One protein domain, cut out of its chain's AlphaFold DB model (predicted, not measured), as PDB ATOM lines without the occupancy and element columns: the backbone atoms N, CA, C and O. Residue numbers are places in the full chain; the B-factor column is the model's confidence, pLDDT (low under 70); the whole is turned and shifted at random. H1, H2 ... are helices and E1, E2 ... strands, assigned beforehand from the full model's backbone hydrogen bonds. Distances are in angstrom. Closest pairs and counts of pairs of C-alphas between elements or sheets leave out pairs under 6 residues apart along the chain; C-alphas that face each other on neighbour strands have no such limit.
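What this domain is: This is residues 3 to 106 of the 721 residues of an uncharacterized protein of Lysinibacter cavernae (UniProt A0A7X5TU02). A small head made of one strongly twisted six-stranded sheet, folded back on itself into two leaves, E1 E6 E2 against E4 E5, has a long arm of two helices leading away from the end of E6. H1 and H2 make a corner in this arm, and residues 94 to 106 stick out free at its far end. The printed part has 104 residues, with six named strands and then two named helices in the order E1 E2 E3 E4 E5 E6 H1 H2; the class is mixed, helices and strands. The sheet runs E1 - E6 - E2 - E3 - E4 - E5, all antiparallel. The whole is extended, with a radius of gyration of the C-alphas of 20.5 A and spans of 67 by 29 by 26 A, the arm making the length.

Where its parts are: E1, residues 3 to 8, begins with C-alpha 3 at (97.473, 69.749, 77.631) and is 16.6 A long. E2 is residues 17 to 21, and E3, residues 28 to 38, is 21.8 A long and bends by 93 degrees at residue 32. E4 is residues 45 to 50, E5 residues 62 to 64, and E6, residues 66 to 73, is 20.4 A long, ending with C-alpha 73 at (98.613, 70.505, 83.336). H1 is residues 75 to 85, 16.2 A. H2, residues 87 to 105, is 26.4 A long and ends with C-alpha 105 at (131.890, 78.086, 67.068).

How they stand to each other: Edge strand E1 is antiparallel to E6 at 155 degrees, with N 5 and O 69 3.0 A apart. E6 is antiparallel to E2, with N 19 and O 68 at 2.8 A. E2, E3, E4 and E5 form a meander, each strand the antiparallel neighbour of the one before, and each step is a hairpin. E3 is the hinge of the folded sheet, and its pairing is staggered: residues 28 to 32 pair with E2, N 20 and O 29 at 2.9 A, and residues 32 to 38 with E4, N 37 and O 46 at 2.9 A. E4 and edge strand E5 have N 47 and O 62 at 2.9 A. Neither helix is on the sheet. H1 and H2 only just touch, only at the corner by their link, with 3 pairs of C-alphas within 8 A, H2 with residues 89 to 93 alone; the closest C-alphas, of Leu 83 and Gly 89, are 5.3 A apart, and the lines are about perpendicular at 83 degrees. Every O i to N i+4 pair is within hydrogen-bond range in H2, and 6 of 7 in H1.

The domain as a whole: The C-alphas of Asp 40 and Phe 106, the two farthest apart, are 67.7 A apart. The printed part has no cut. The link from E4 to E5, 11 residues, is long. The mean pLDDT of the printed part is 94.9, and no printed residue is under 70.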
ATOM      1  N   PHE A   3      97.436  70.661  78.767       93.62
ATOM      2  CA  PHE A   3      97.473  69.749  77.631       93.62
ATOM      3  C   PHE A   3      96.126  69.045  77.499       93.62
ATOM      4  O   PHE A   3      95.619  68.439  78.449       93.62
ATOM      5  N   SER A   4      95.550  69.137  76.307       96.44
ATOM      6  CA  SER A   4      94.267  68.548  75.948       96.44
ATOM      7  C   SER A   4      94.388  67.777  74.635       96.44
ATOM      8  O   SER A   4      95.271  68.042  73.815       96.44
ATOM      9  N   LYS A   5      93.496  66.808  74.429       96.62
ATOM     10  CA  LYS A   5      93.345  66.100  73.151       96.62
ATOM     11  C   LYS A   5      91.955  66.344  72.586       96.62
ATOM     12  O   LYS A   5      90.982  66.352  73.338       96.62
ATOM     13  N   TYR A   6      91.846  66.507  71.274       97.50
ATOM     14  CA  TYR A   6      90.541  66.521  70.620       97.50
ATOM     15  C   TYR A   6      89.933  65.121  70.658       97.50
ATOM     16  O   TYR A   6      90.595  64.144  70.310       97.50
ATOM     17  N   GLN A   7      88.683  65.031  71.103       97.88
ATOM     18  CA  GLN A   7      87.940  63.782  71.180       97.88
ATOM     19  C   GLN A   7      86.500  64.005  70.685       97.88
ATOM     20  O   GLN A   7      85.882  65.012  71.057       97.88
ATOM     21  N   PRO A   8      85.951  63.113  69.834       97.56
ATOM     22  CA  PRO A   8      84.569  63.224  69.379       97.56
ATOM     23  C   PRO A   8      83.606  63.079  70.558       97.56
ATOM     24  O   PRO A   8      83.859  62.313  71.490       97.56
ATOM     25  N   ALA A   9      82.481  63.794  70.507       97.00
ATOM     26  CA  ALA A   9      81.534  63.863  71.619       97.00
ATOM     27  C   ALA A   9      80.969  62.490  72.032       97.00
ATOM     28  O   ALA A   9      80.689  62.270  73.206       97.00
ATOM     29  N   SER A  10      80.909  61.536  71.098       96.94
ATOM     30  CA  SER A  10      80.497  60.147  71.343       96.94
ATOM     31  C   SER A  10      81.420  59.356  72.272       96.94
ATOM     32  O   SER A  10      81.013  58.326  72.800       96.94
ATOM     33  N   GLU A  11      82.667  59.787  72.447       97.69
ATOM     34  CA  GLU A  11      83.632  59.113  73.319       97.69
ATOM     35  C   GLU A  11      83.867  59.854  74.644       97.69
ATOM     36  O   GLU A  11      84.615  59.367  75.503       97.69
ATOM     37  N   ILE A  12      83.250  61.026  74.816       97.94
ATOM     38  CA  ILE A  12      83.326  61.793  76.057       97.94
ATOM     39  C   ILE A  12      82.481  61.080  77.115       97.94
ATOM     40  O   ILE A  12      81.374  60.614  76.852       97.94
ATOM     41  N   LYS A  13      83.011  60.980  78.333       97.81
ATOM     42  CA  LYS A  13      82.354  60.314  79.463       97.81
ATOM     43  C   LYS A  13      82.040  61.307  80.574       97.81
ATOM     44  O   LYS A  13      82.797  62.247  80.820       97.81
ATOM     45  N   LYS A  14      80.957  61.039  81.306       97.88
ATOM     46  CA  LYS A  14      80.633  61.739  82.554       97.88
ATOM     47  C   LYS A  14      81.841  61.733  83.501       97.88
ATOM     48  O   LYS A  14      82.497  60.708  83.675       97.88
ATOM     49  N   GLY A  15      82.130  62.886  84.096       97.38
ATOM     50  CA  GLY A  15      83.250  63.122  85.007       97.38
ATOM     51  C   GLY A  15      84.523  63.668  84.348       97.38
ATOM     52  O   GLY A  15      85.371  64.205  85.065       97.38
ATOM     53  N   GLN A  16      84.660  63.586  83.018       98.12
ATOM     54  CA  GLN A  16      85.796  64.179  82.306       98.12
ATOM     55  C   GLN A  16      85.743  65.707  82.357       98.12
ATOM     56  O   GLN A  16      84.669  66.301  82.365       98.12
ATOM     57  N   ILE A  17      86.911  66.343  82.382       97.69
ATOM     58  CA  ILE A  17      87.031  67.793  82.240       97.69
ATOM     59  C   ILE A  17      87.255  68.070  80.759       97.69
ATOM     60  O   ILE A  17      88.189  67.526  80.164       97.69
ATOM     61  N   ILE A  18      86.389  68.878  80.160       97.75
ATOM     62  CA  ILE A  18      86.469  69.207  78.740       97.75
ATOM     63  C   ILE A  18      86.497  70.712  78.537       97.75
ATOM     64  O   ILE A  18      85.837  71.460  79.258       97.75
ATOM     65  N   THR A  19      87.252  71.137  77.532       97.38
ATOM     66  CA  THR A  19      87.241  72.500  77.026       97.38
ATOM     67  C   THR A  19      86.368  72.562  75.778       97.38
ATOM     68  O   THR A  19      86.628  71.866  74.790       97.38
ATOM     69  N   VAL A  20      85.329  73.391  75.829       96.25
ATOM     70  CA  VAL A  20      84.408  73.643  74.715       96.25
ATOM     71  C   VAL A  20      84.445  75.117  74.344       96.25
ATOM     72  O   VAL A  20      84.675  75.976  75.195       96.25
ATOM     73  N   ASN A  21      84.253  75.416  73.062       94.12
ATOM     74  CA  ASN A  21      84.070  76.793  72.623       94.12
ATOM     75  C   ASN A  21      82.621  77.183  72.917       94.12
ATOM     76  O   ASN A  21      81.710  76.436  72.549       94.12
ATOM     77  N   ARG A  22      82.406  78.317  73.584       89.94
ATOM     78  CA  ARG A  22      81.067  78.901  73.670       89.94
ATOM     79  C   ARG A  22      80.642  79.382  72.279       89.94
ATOM     80  O   ARG A  22      81.399  79.271  71.309       89.94
ATOM     81  N   ASN A  23      79.418  79.893  72.177       84.88
ATOM     82  CA  ASN A  23      78.914  80.509  70.951       84.88
ATOM     83  C   ASN A  23      79.958  81.445  70.320       84.88
ATOM     84  O   ASN A  23      80.818  81.999  71.006       84.88
ATOM     85  N   VAL A  24      79.904  81.583  68.993       77.88
ATOM     86  CA  VAL A  24      80.923  82.274  68.188       77.88
ATOM     87  C   VAL A  24      81.270  83.644  68.794       77.88
ATOM     88  O   VAL A  24      80.480  84.577  68.707       77.88
ATOM     89  N   GLY A  25      82.460  83.755  69.399       81.56
ATOM     90  CA  GLY A  25      82.987  84.996  69.988       81.56
ATOM     91  C   GLY A  25      83.054  85.050  71.521       81.56
ATOM     92  O   GLY A  25      83.704  85.946  72.049       81.56
ATOM     93  N   GLU A  26      82.471  84.096  72.248       89.75
ATOM     94  CA  GLU A  26      82.438  84.108  73.725       89.75
ATOM     95  C   GLU A  26      83.628  83.391  74.396       89.75
ATOM     96  O   GLU A  26      83.715  83.312  75.624       89.75
ATOM     97  N   GLY A  27      84.564  82.881  73.595       92.44
ATOM     98  CA  GLY A  27      85.762  82.192  74.068       92.44
ATOM     99  C   GLY A  27      85.513  80.755  74.536       92.44
ATOM    100  O   GLY A  27      84.429  80.191  74.407       92.44
ATOM    101  N   THR A  28      86.561  80.127  75.068       94.81
ATOM    102  CA  THR A  28      86.534  78.724  75.504       94.81
ATOM    103  C   THR A  28      86.308  78.593  77.004       94.81
ATOM    104  O   THR A  28      86.926  79.315  77.785       94.81
ATOM    105  N   ILE A  29      85.520  77.603  77.415       95.00
ATOM    106  CA  ILE A  29      85.326  77.223  78.821       95.00
ATOM    107  C   ILE A  29      85.821  75.823  79.093       95.00
ATOM    108  O   ILE A  29      85.703  74.960  78.234       95.00
ATOM    109  N   THR A  30      86.325  75.595  80.304       96.25
ATOM    110  CA  THR A  30      86.801  74.283  80.750       96.25
ATOM    111  C   THR A  30      86.027  73.849  81.980       96.25
ATOM    112  O   THR A  30      86.290  74.354  83.065       96.25
ATOM    113  N   HIS A  31      85.081  72.930  81.814       97.38
ATOM    114  CA  HIS A  31      84.180  72.470  82.871       97.38
ATOM    115  C   HIS A  31      84.161  70.936  82.938       97.38
ATOM    116  O   HIS A  31      84.586  70.240  82.011       97.38
ATOM    117  N   ARG A  32      83.652  70.393  84.046       97.88
ATOM    118  CA  ARG A  32      83.458  68.955  84.229       97.88
ATOM    119  C   ARG A  32      82.129  68.513  83.635       97.88
ATOM    120  O   ARG A  32      81.091  69.108  83.905       97.88
ATOM    121  N   VAL A  33      82.151  67.426  82.875       98.12
ATOM    122  CA  VAL A  33      80.957  66.789  82.323       98.12
ATOM    123  C   VAL A  33      80.146  66.159  83.450       98.12
ATOM    124  O   VAL A  33      80.610  65.224  84.104       98.12
ATOM    125  N   VAL A  34      78.918  66.628  83.654       98.19
ATOM    126  CA  VAL A  34      77.979  66.051  84.630       98.19
ATOM    127  C   VAL A  34      76.945  65.139  83.982       98.19
ATOM    128  O   VAL A  34      76.486  64.198  84.635       98.19
ATOM    129  N   ASP A  35      76.610  65.370  82.715       98.12
ATOM    130  CA  ASP A  35      75.714  64.516  81.938       98.12
ATOM    131  C   ASP A  35      75.948  64.698  80.431       98.12
ATOM    132  O   ASP A  35      76.430  65.745  79.995       98.12
ATOM    133  N   ILE A  36      75.629  63.677  79.636       97.94
ATOM    134  CA  ILE A  36      75.730  63.696  78.170       97.94
ATOM    135  C   ILE A  36      74.483  63.034  77.605       97.94
ATOM    136  O   ILE A  36      74.202  61.878  77.922       97.94
ATOM    137  N   LYS A  37      73.778  63.738  76.720       97.31
ATOM    138  CA  LYS A  37      72.614  63.204  76.014       97.31
ATOM    139  C   LYS A  37      72.835  63.265  74.504       97.31
ATOM    140  O   LYS A  37      73.299  64.289  74.003       97.31
ATOM    141  N   PRO A  38      72.534  62.189  73.759       96.25
ATOM    142  CA  PRO A  38      72.538  62.254  72.305       96.25
ATOM    143  C   PRO A  38      71.431  63.203  71.829       96.25
ATOM    144  O   PRO A  38      70.314  63.159  72.342       96.25
ATOM    145  N   THR A  39      71.746  64.050  70.851       96.44
ATOM    146  CA  THR A  39      70.758  64.864  70.130       96.44
ATOM    147  C   THR A  39      70.261  64.087  68.901       96.44
ATOM    148  O   THR A  39      70.919  63.154  68.440       96.44
ATOM    149  N   ASP A  40      69.132  64.492  68.313       93.81
ATOM    150  CA  ASP A  40      68.606  63.908  67.065       93.81
ATOM    151  C   ASP A  40      69.578  64.038  65.872       93.81
ATOM    152  O   ASP A  40      69.527  63.269  64.910       93.81
ATOM    153  N   ALA A  41      70.495  65.008  65.925       92.75
ATOM    154  CA  ALA A  41      71.517  65.210  64.909       92.75
ATOM    155  C   ALA A  41      72.699  64.244  65.106       92.75
ATOM    156  O   ALA A  41      73.387  64.259  66.127       92.75
ATOM    157  N   LYS A  42      72.977  63.422  64.085       92.94
ATOM    158  CA  LYS A  42      74.045  62.413  64.117       92.94
ATOM    159  C   LYS A  42      75.408  63.043  64.437       92.94
ATOM    160  O   LYS A  42      75.912  63.862  63.676       92.94
ATOM    161  N   GLY A  43      76.024  62.586  65.528       92.38
ATOM    162  CA  GLY A  43      77.356  63.028  65.957       92.38
ATOM    163  C   GLY A  43      77.363  64.309  66.791       92.38
ATOM    164  O   GLY A  43      78.441  64.795  67.112       92.38
ATOM    165  N   ILE A  44      76.192  64.837  67.157       96.19
ATOM    166  CA  ILE A  44      76.041  65.986  68.044       96.19
ATOM    167  C   ILE A  44      75.446  65.512  69.371       96.19
ATOM    168  O   ILE A  44      74.495  64.729  69.394       96.19
ATOM    169  N   TYR A  45      76.021  65.987  70.474       97.75
ATOM    170  CA  TYR A  45      75.562  65.670  71.821       97.75
ATOM    171  C   TYR A  45      75.293  66.955  72.592       97.75
ATOM    172  O   TYR A  45      76.054  67.920  72.485       97.75
ATOM    173  N   ASP A  46      74.238  66.928  73.398       97.75
ATOM    174  CA  ASP A  46      73.950  67.940  74.400       97.75
ATOM    175  C   ASP A  46      74.697  67.545  75.684       97.75
ATOM    176  O   ASP A  46      74.391  66.543  76.341       97.75
ATOM    177  N   VAL A  47      75.747  68.303  75.999       97.75
ATOM    178  CA  VAL A  47      76.658  68.044  77.116       97.75
ATOM    179  C   VAL A  47      76.370  69.027  78.241       97.75
ATOM    180  O   VAL A  47      76.502  70.238  78.075       97.75
ATOM    181  N   TYR A  48      76.016  68.506  79.411       97.81
ATOM    182  CA  TYR A  48      75.815  69.306  80.611       97.81
ATOM    183  C   TYR A  48      77.143  69.424  81.348       97.81
ATOM    184  O   TYR A  48      77.778  68.421  81.702       97.81
ATOM    185  N   LEU A  49      77.563  70.663  81.568       97.94
ATOM    186  CA  LEU A  49      78.854  71.009  82.141       97.94
ATOM    187  C   LEU A  49      78.674  71.682  83.500       97.94
ATOM    188  O   LEU A  49      77.676  72.343  83.746       97.94
ATOM    189  N   LYS A  50      79.641  71.494  84.396       97.88
ATOM    190  CA  LYS A  50      79.698  72.143  85.707       97.88
ATOM    191  C   LYS A  50      81.114  72.652  85.950       97.88
ATOM    192  O   LYS A  50      82.065  71.867  85.902       97.88
ATOM    193  N   GLY A  51      81.263  73.953  86.187       96.44
ATOM    194  CA  GLY A  51      82.540  74.535  86.602       96.44
ATOM    195  C   GLY A  51      82.949  74.053  87.994       96.44
ATOM    196  O   GLY A  51      82.089  73.840  88.843       96.44
ATOM    197  N   ASP A  52      84.253  73.901  88.249       93.06
ATOM    198  CA  ASP A  52      84.748  73.444  89.562       93.06
ATOM    199  C   ASP A  52      84.416  74.443  90.699       93.06
ATOM    200  O   ASP A  52      84.403  74.053  91.862       93.06
ATOM    201  N   ALA A  53      84.112  75.707  90.369       93.50
ATOM    202  CA  ALA A  53      83.690  76.746  91.318       93.50
ATOM    203  C   ALA A  53      82.160  76.896  91.456       93.50
ATOM    204  O   ALA A  53      81.702  77.681  92.283       93.50
ATOM    205  N   ASN A  54      81.369  76.183  90.649       94.81
ATOM    206  CA  ASN A  54      79.911  76.285  90.669       94.81
ATOM    207  C   ASN A  54      79.330  75.119  91.477       94.81
ATOM    208  O   ASN A  54      79.736  73.977  91.281       94.81
ATOM    209  N   ASP A  55      78.328  75.367  92.324       96.00
ATOM    210  CA  ASP A  55      77.628  74.296  93.056       96.00
ATOM    211  C   ASP A  55      76.608  73.552  92.184       96.00
ATOM    212  O   ASP A  55      76.370  72.354  92.367       96.00
ATOM    213  N   ASN A  56      76.078  74.228  91.166       97.06
ATOM    214  CA  ASN A  56      75.096  73.695  90.228       97.06
ATOM    215  C   ASN A  56      75.699  73.535  88.827       97.06
ATOM    216  O   ASN A  56      76.684  74.191  88.486       97.06
ATOM    217  N   ALA A  57      75.122  72.633  88.031       96.69
ATOM    218  CA  ALA A  57      75.448  72.531  86.612       96.69
ATOM    219  C   ALA A  57      75.054  73.819  85.877       96.69
ATOM    220  O   ALA A  57      74.142  74.526  86.312       96.69
ATOM    221  N   ASP A  58      75.730  74.100  84.767       96.56
ATOM    222  CA  ASP A  58      75.374  75.207  83.887       96.56
ATOM    223  C   ASP A  58      73.910  75.034  83.425       96.56
ATOM    224  O   ASP A  58      73.491  73.904  83.140       96.56
ATOM    225  N   PRO A  59      73.115  76.121  83.379       95.31
ATOM    226  CA  PRO A  59      71.678  76.037  83.115       95.31
ATOM    227  C   PRO A  59      71.367  75.528  81.703       95.31
ATOM    228  O   PRO A  59      70.387  74.806  81.519       95.31
ATOM    229  N   ASP A  60      72.227  75.848  80.733       95.56
ATOM    230  CA  ASP A  60      72.057  75.473  79.333       95.56
ATOM    231  C   ASP A  60      73.049  74.369  78.924       95.56
ATOM    232  O   ASP A  60      74.244  74.459  79.234       95.56
ATOM    233  N   PRO A  61      72.595  73.316  78.214       96.12
ATOM    234  CA  PRO A  61      73.490  72.298  77.683       96.12
ATOM    235  C   PRO A  61      74.328  72.840  76.519       96.12
ATOM    236  O   PRO A  61      73.861  73.624  75.692       96.12
ATOM    237  N   TYR A  62      75.555  72.339  76.396       96.44
ATOM    238  CA  TYR A  62      76.450  72.671  75.292       96.44
ATOM    239  C   TYR A  62      76.321  71.639  74.186       96.44
ATOM    240  O   TYR A  62      76.657  70.466  74.363       96.44
ATOM    241  N   ARG A  63      75.873  72.095  73.021       96.12
ATOM    242  CA  ARG A  63      75.705  71.256  71.842       96.12
ATOM    243  C   ARG A  63      77.003  71.185  71.046       96.12
ATOM    244  O   ARG A  63      77.349  72.133  70.342       96.12
ATOM    245  N   ILE A  64      77.726  70.073  71.152       96.56
ATOM    246  CA  ILE A  64      79.072  69.944  70.571       96.56
ATOM    247  C   ILE A  64      79.241  68.644  69.767       96.56
ATOM    248  O   ILE A  64      78.757  67.591  70.187       96.56
ATOM    249  N   PRO A  65      79.953  68.679  68.624       96.69
ATOM    250  CA  PRO A  65      80.354  67.469  67.902       96.69
ATOM    251  C   PRO A  65      81.665  66.863  68.435       96.69
ATOM    252  O   PRO A  65      81.916  65.664  68.312       96.69
ATOM    253  N   GLN A  66      82.517  67.691  69.040       97.06
ATOM    254  CA  GLN A  66      83.810  67.312  69.606       97.06
ATOM    255  C   GLN A  66      84.216  68.299  70.700       97.06
ATOM    256  O   GLN A  66      83.783  69.454  70.687       97.06
ATOM    257  N   ALA A  67      85.078  67.859  71.612       97.56
ATOM    258  CA  ALA A  67      85.646  68.706  72.656       97.56
ATOM    259  C   ALA A  67      87.127  68.405  72.873       97.56
ATOM    260  O   ALA A  67      87.633  67.350  72.486       97.56
ATOM    261  N   GLN A  68      87.820  69.326  73.536       97.88
ATOM    262  CA  GLN A  68      89.180  69.102  74.004       97.88
ATOM    263  C   GLN A  68      89.136  68.481  75.402       97.88
ATOM    264  O   GLN A  68      88.807  69.157  76.371       97.88
ATOM    265  N   VAL A  69      89.460  67.200  75.529       97.75
ATOM    266  CA  VAL A  69      89.490  66.519  76.827       97.75
ATOM    267  C   VAL A  69      90.803  66.842  77.527       97.75
ATOM    268  O   VAL A  69      91.885  66.624  76.975       97.75
ATOM    269  N   TYR A  70      90.697  67.364  78.745       97.12
ATOM    270  CA  TYR A  70      91.825  67.655  79.613       97.12
ATOM    271  C   TYR A  70      92.609  66.375  79.926       97.12
ATOM    272  O   TYR A  70      92.027  65.375  80.351       97.12
ATOM    273  N   MET A  71      93.930  66.408  79.746       95.69
ATOM    274  CA  MET A  71      94.807  65.286  80.087       95.69
ATOM    275  C   MET A  71      95.582  65.568  81.372       95.69
ATOM    276  O   MET A  71      95.453  64.843  82.354       95.69
ATOM    277  N   PHE A  72      96.387  66.626  81.360       94.50
ATOM    278  CA  PHE A  72      97.178  67.072  82.501       94.50
ATOM    279  C   PHE A  72      97.580  68.537  82.310       94.50
ATOM    280  O   PHE A  72      97.492  69.100  81.216       94.50
ATOM    281  N   HIS A  73      98.043  69.169  83.381       92.88
ATOM    282  CA  HIS A  73      98.613  70.505  83.336       92.88
ATOM    283  C   HIS A  73      99.961  70.501  84.035       92.88
ATOM    284  O   HIS A  73     100.181  69.766  84.994       92.88
ATOM    285  N   VAL A  74     100.859  71.356  83.561       93.69
ATOM    286  CA  VAL A  74     102.108  71.638  84.256       93.69
ATOM    287  C   VAL A  74     102.033  73.094  84.688       93.69
ATOM    288  O   VAL A  74     102.111  74.007  83.857       93.69
ATOM    289  N   ALA A  75     101.794  73.306  85.984       88.81
ATOM    290  CA  ALA A  75     101.641  74.638  86.569       88.81
ATOM    291  C   ALA A  75     102.895  75.493  86.317       88.81
ATOM    292  O   ALA A  75     102.807  76.603  85.794       88.81
ATOM    293  N   VAL A  76     104.075  74.907  86.543       90.75
ATOM    294  CA  VAL A  76     105.376  75.583  86.425       90.75
ATOM    295  C   VAL A  76     105.679  76.052  84.998       90.75
ATOM    296  O   VAL A  76     106.238  77.129  84.810       90.75
ATOM    297  N   LEU A  77     105.239  75.313  83.976       90.25
ATOM    298  CA  LEU A  77     105.432  75.695  82.570       90.25
ATOM    299  C   LEU A  77     104.753  77.027  82.226       90.25
ATOM    300  O   LEU A  77     105.230  77.739  81.352       90.25
ATOM    301  N   GLY A  78     103.665  77.382  82.922       87.94
ATOM    302  CA  GLY A  78     103.046  78.702  82.772       87.94
ATOM    303  C   GLY A  78     103.970  79.827  83.240       87.94
ATOM    304  O   GLY A  78     104.134  80.814  82.532       87.94
ATOM    305  N   HIS A  79     104.636  79.643  84.382       90.31
ATOM    306  CA  HIS A  79     105.603  80.612  84.899       90.31
ATOM    307  C   HIS A  79     106.843  80.717  84.012       90.31
ATOM    308  O   HIS A  79     107.300  81.823  83.754       90.31
ATOM    309  N   VAL A  80     107.347  79.599  83.480       89.31
ATOM    310  CA  VAL A  80     108.476  79.615  82.534       89.31
ATOM    311  C   VAL A  80     108.093  80.330  81.237       89.31
ATOM    312  O   VAL A  80     108.837  81.189  80.781       89.31
ATOM    313  N   ALA A  81     106.921  80.035  80.667       89.25
ATOM    314  CA  ALA A  81     106.440  80.718  79.468       89.25
ATOM    315  C   ALA A  81     106.258  82.225  79.708       89.25
ATOM    316  O   ALA A  81     106.697  83.033  78.894       89.25
ATOM    317  N   SER A  82     105.683  82.604  80.854       90.38
ATOM    318  CA  SER A  82     105.550  84.008  81.249       90.38
ATOM    319  C   SER A  82     106.911  84.677  81.436       90.38
ATOM    320  O   SER A  82     107.074  85.814  81.012       90.38
ATOM    321  N   LEU A  83     107.888  83.986  82.033       92.31
ATOM    322  CA  LEU A  83     109.245  84.496  82.212       92.31
ATOM    323  C   LEU A  83     109.905  84.745  80.854       92.31
ATOM    324  O   LEU A  83     110.407  85.840  80.632       92.31
ATOM    325  N   VAL A  84     109.838  83.779  79.933       93.56
ATOM    326  CA  VAL A  84     110.397  83.885  78.572       93.56
ATOM    327  C   VAL A  84     109.749  85.015  77.765       93.56
ATOM    328  O   VAL A  84     110.417  85.605  76.926       93.56
ATOM    329  N   GLN A  85     108.484  85.359  78.029       93.50
ATOM    330  CA  GLN A  85     107.808  86.498  77.393       93.50
ATOM    331  C   GLN A  85     108.212  87.864  77.969       93.50
ATOM    332  O   GLN A  85     107.962  88.885  77.329       93.50
ATOM    333  N   THR A  86     108.830  87.922  79.153       95.31
ATOM    334  CA  THR A  86     109.364  89.188  79.676       95.31
ATOM    335  C   THR A  86     110.611  89.609  78.906       95.31
ATOM    336  O   THR A  86     111.386  88.772  78.446       95.31
ATOM    337  N   GLN A  87     110.868  90.915  78.833       94.19
ATOM    338  CA  GLN A  87     112.077  91.443  78.194       94.19
ATOM    339  C   GLN A  87     113.358  90.883  78.834       94.19
ATOM    340  O   GLN A  87     114.324  90.595  78.136       94.19
ATOM    341  N   PHE A  88     113.330  90.628  80.146       95.12
ATOM    342  CA  PHE A  88     114.402  89.939  80.863       95.12
ATOM    343  C   PHE A  88     114.581  88.483  80.408       95.12
ATOM    344  O   PHE A  88     115.704  88.053  80.153       95.12
ATOM    345  N   GLY A  89     113.491  87.722  80.273       94.94
ATOM    346  CA  GLY A  89     113.554  86.333  79.816       94.94
ATOM    347  C   GLY A  89     114.022  86.196  78.372       94.94
ATOM    348  O   GLY A  89     114.804  85.293  78.083       94.94
ATOM    349  N   ILE A  90     113.624  87.121  77.492       95.81
ATOM    350  CA  ILE A  90     114.152  87.197  76.123       95.81
ATOM    351  C   ILE A  90     115.660  87.469  76.160       95.81
ATOM    352  O   ILE A  90     116.416  86.730  75.534       95.81
ATOM    353  N   SER A  91     116.120  88.459  76.934       95.75
ATOM    354  CA  SER A  91     117.554  88.753  77.079       95.75
ATOM    355  C   SER A  91     118.347  87.554  77.601       95.75
ATOM    356  O   SER A  91     119.418  87.249  77.081       95.75
ATOM    357  N   LEU A  92     117.810  86.827  78.585       96.62
ATOM    358  CA  LEU A  92     118.438  85.621  79.122       96.62
ATOM    359  C   LEU A  92     118.495  84.490  78.083       96.62
ATOM    360  O   LEU A  92     119.515  83.812  77.973       96.62
ATOM    361  N   ALA A  93     117.428  84.298  77.302       94.75
ATOM    362  CA  ALA A  93     117.386  83.300  76.235       94.75
ATOM    363  C   ALA A  93     118.384  83.621  75.112       94.75
ATOM    364  O   ALA A  93     119.095  82.726  74.656       94.75
ATOM    365  N   VAL A  94     118.486  84.892  74.708       96.62
ATOM    366  CA  VAL A  94     119.477  85.359  73.725       96.62
ATOM    367  C   VAL A  94     120.893  85.171  74.258       96.62
ATOM    368  O   VAL A  94     121.737  84.644  73.540       96.62
ATOM    369  N   LEU A  95     121.149  85.523  75.521       96.69
ATOM    370  CA  LEU A  95     122.450  85.327  76.161       96.69
ATOM    371  C   LEU A  95     122.848  83.845  76.188       96.69
ATOM    372  O   LEU A  95     123.950  83.498  75.775       96.69
ATOM    373  N   LEU A  96     121.950  82.958  76.624       96.81
ATOM    374  CA  LEU A  96     122.189  81.512  76.623       96.81
ATOM    375  C   LEU A  96     122.405  80.971  75.206       96.81
ATOM    376  O   LEU A  96     123.292  80.146  74.997       96.81
ATOM    377  N   GLY A  97     121.632  81.458  74.233       96.88
ATOM    378  CA  GLY A  97     121.809  81.140  72.820       96.88
ATOM    379  C   GLY A  97     123.176  81.576  72.295       96.88
ATOM    380  O   GLY A  97     123.849  80.789  71.638       96.88
ATOM    381  N   ALA A  98     123.630  82.781  72.642       96.56
ATOM    382  CA  ALA A  98     124.949  83.292  72.284       96.56
ATOM    383  C   ALA A  98     126.075  82.482  72.941       96.56
ATOM    384  O   ALA A  98     127.055  82.165  72.276       96.56
ATOM    385  N   VAL A  99     125.926  82.079  74.209       95.94
ATOM    386  CA  VAL A  99     126.890  81.206  74.905       95.94
ATOM    387  C   VAL A  99     126.951  79.819  74.260       95.94
ATOM    388  O   VAL A  99     128.041  79.302  74.022       95.94
ATOM    389  N   LEU A 100     125.802  79.219  73.931       96.25
ATOM    390  CA  LEU A 100     125.738  77.942  73.209       96.25
ATOM    391  C   LEU A 100     126.354  78.053  71.812       96.25
ATOM    392  O   LEU A 100     127.102  77.171  71.396       96.25
ATOM    393  N   LEU A 101     126.077  79.147  71.102       96.31
ATOM    394  CA  LEU A 101     126.662  79.428  69.799       96.31
ATOM    395  C   LEU A 101     128.183  79.593  69.908       96.31
ATOM    396  O   LEU A 101     128.911  78.998  69.121       96.31
ATOM    397  N   LEU A 102     128.673  80.325  70.912       94.00
ATOM    398  CA  LEU A 102     130.100  80.487  71.190       94.00
ATOM    399  C   LEU A 102     130.762  79.133  71.473       94.00
ATOM    400  O   LEU A 102     131.828  78.854  70.934       94.00
ATOM    401  N   PHE A 103     130.110  78.266  72.253       93.06
ATOM    402  CA  PHE A 103     130.591  76.910  72.531       93.06
ATOM    403  C   PHE A 103     130.686  76.046  71.261       93.06
ATOM    404  O   PHE A 103     131.618  75.256  71.121       93.06
ATOM    405  N   PHE A 104     129.753  76.210  70.319       94.06
ATOM    406  CA  PHE A 104     129.768  75.501  69.035       94.06
ATOM    407  C   PHE A 104     130.764  76.082  68.018       94.06
ATOM    408  O   PHE A 104     131.357  75.315  67.262       94.06
ATOM    409  N   ILE A 105     130.950  77.406  67.979       93.06
ATOM    410  CA  ILE A 105     131.890  78.086  67.068       93.06
ATOM    411  C   ILE A 105     133.335  77.912  67.547       93.06
ATOM    412  O   ILE A 105     134.240  77.722  66.735       93.06
ATOM    413  N   PHE A 106     133.549  77.930  68.861       86.81
ATOM    414  CA  PHE A 106     134.840  77.713  69.497       86.81
ATOM    415  C   PHE A 106     134.801  76.414  70.310       86.81
ATOM    416  O   PHE A 106     134.812  76.477  71.542       86.81
TER     417      PHE A 106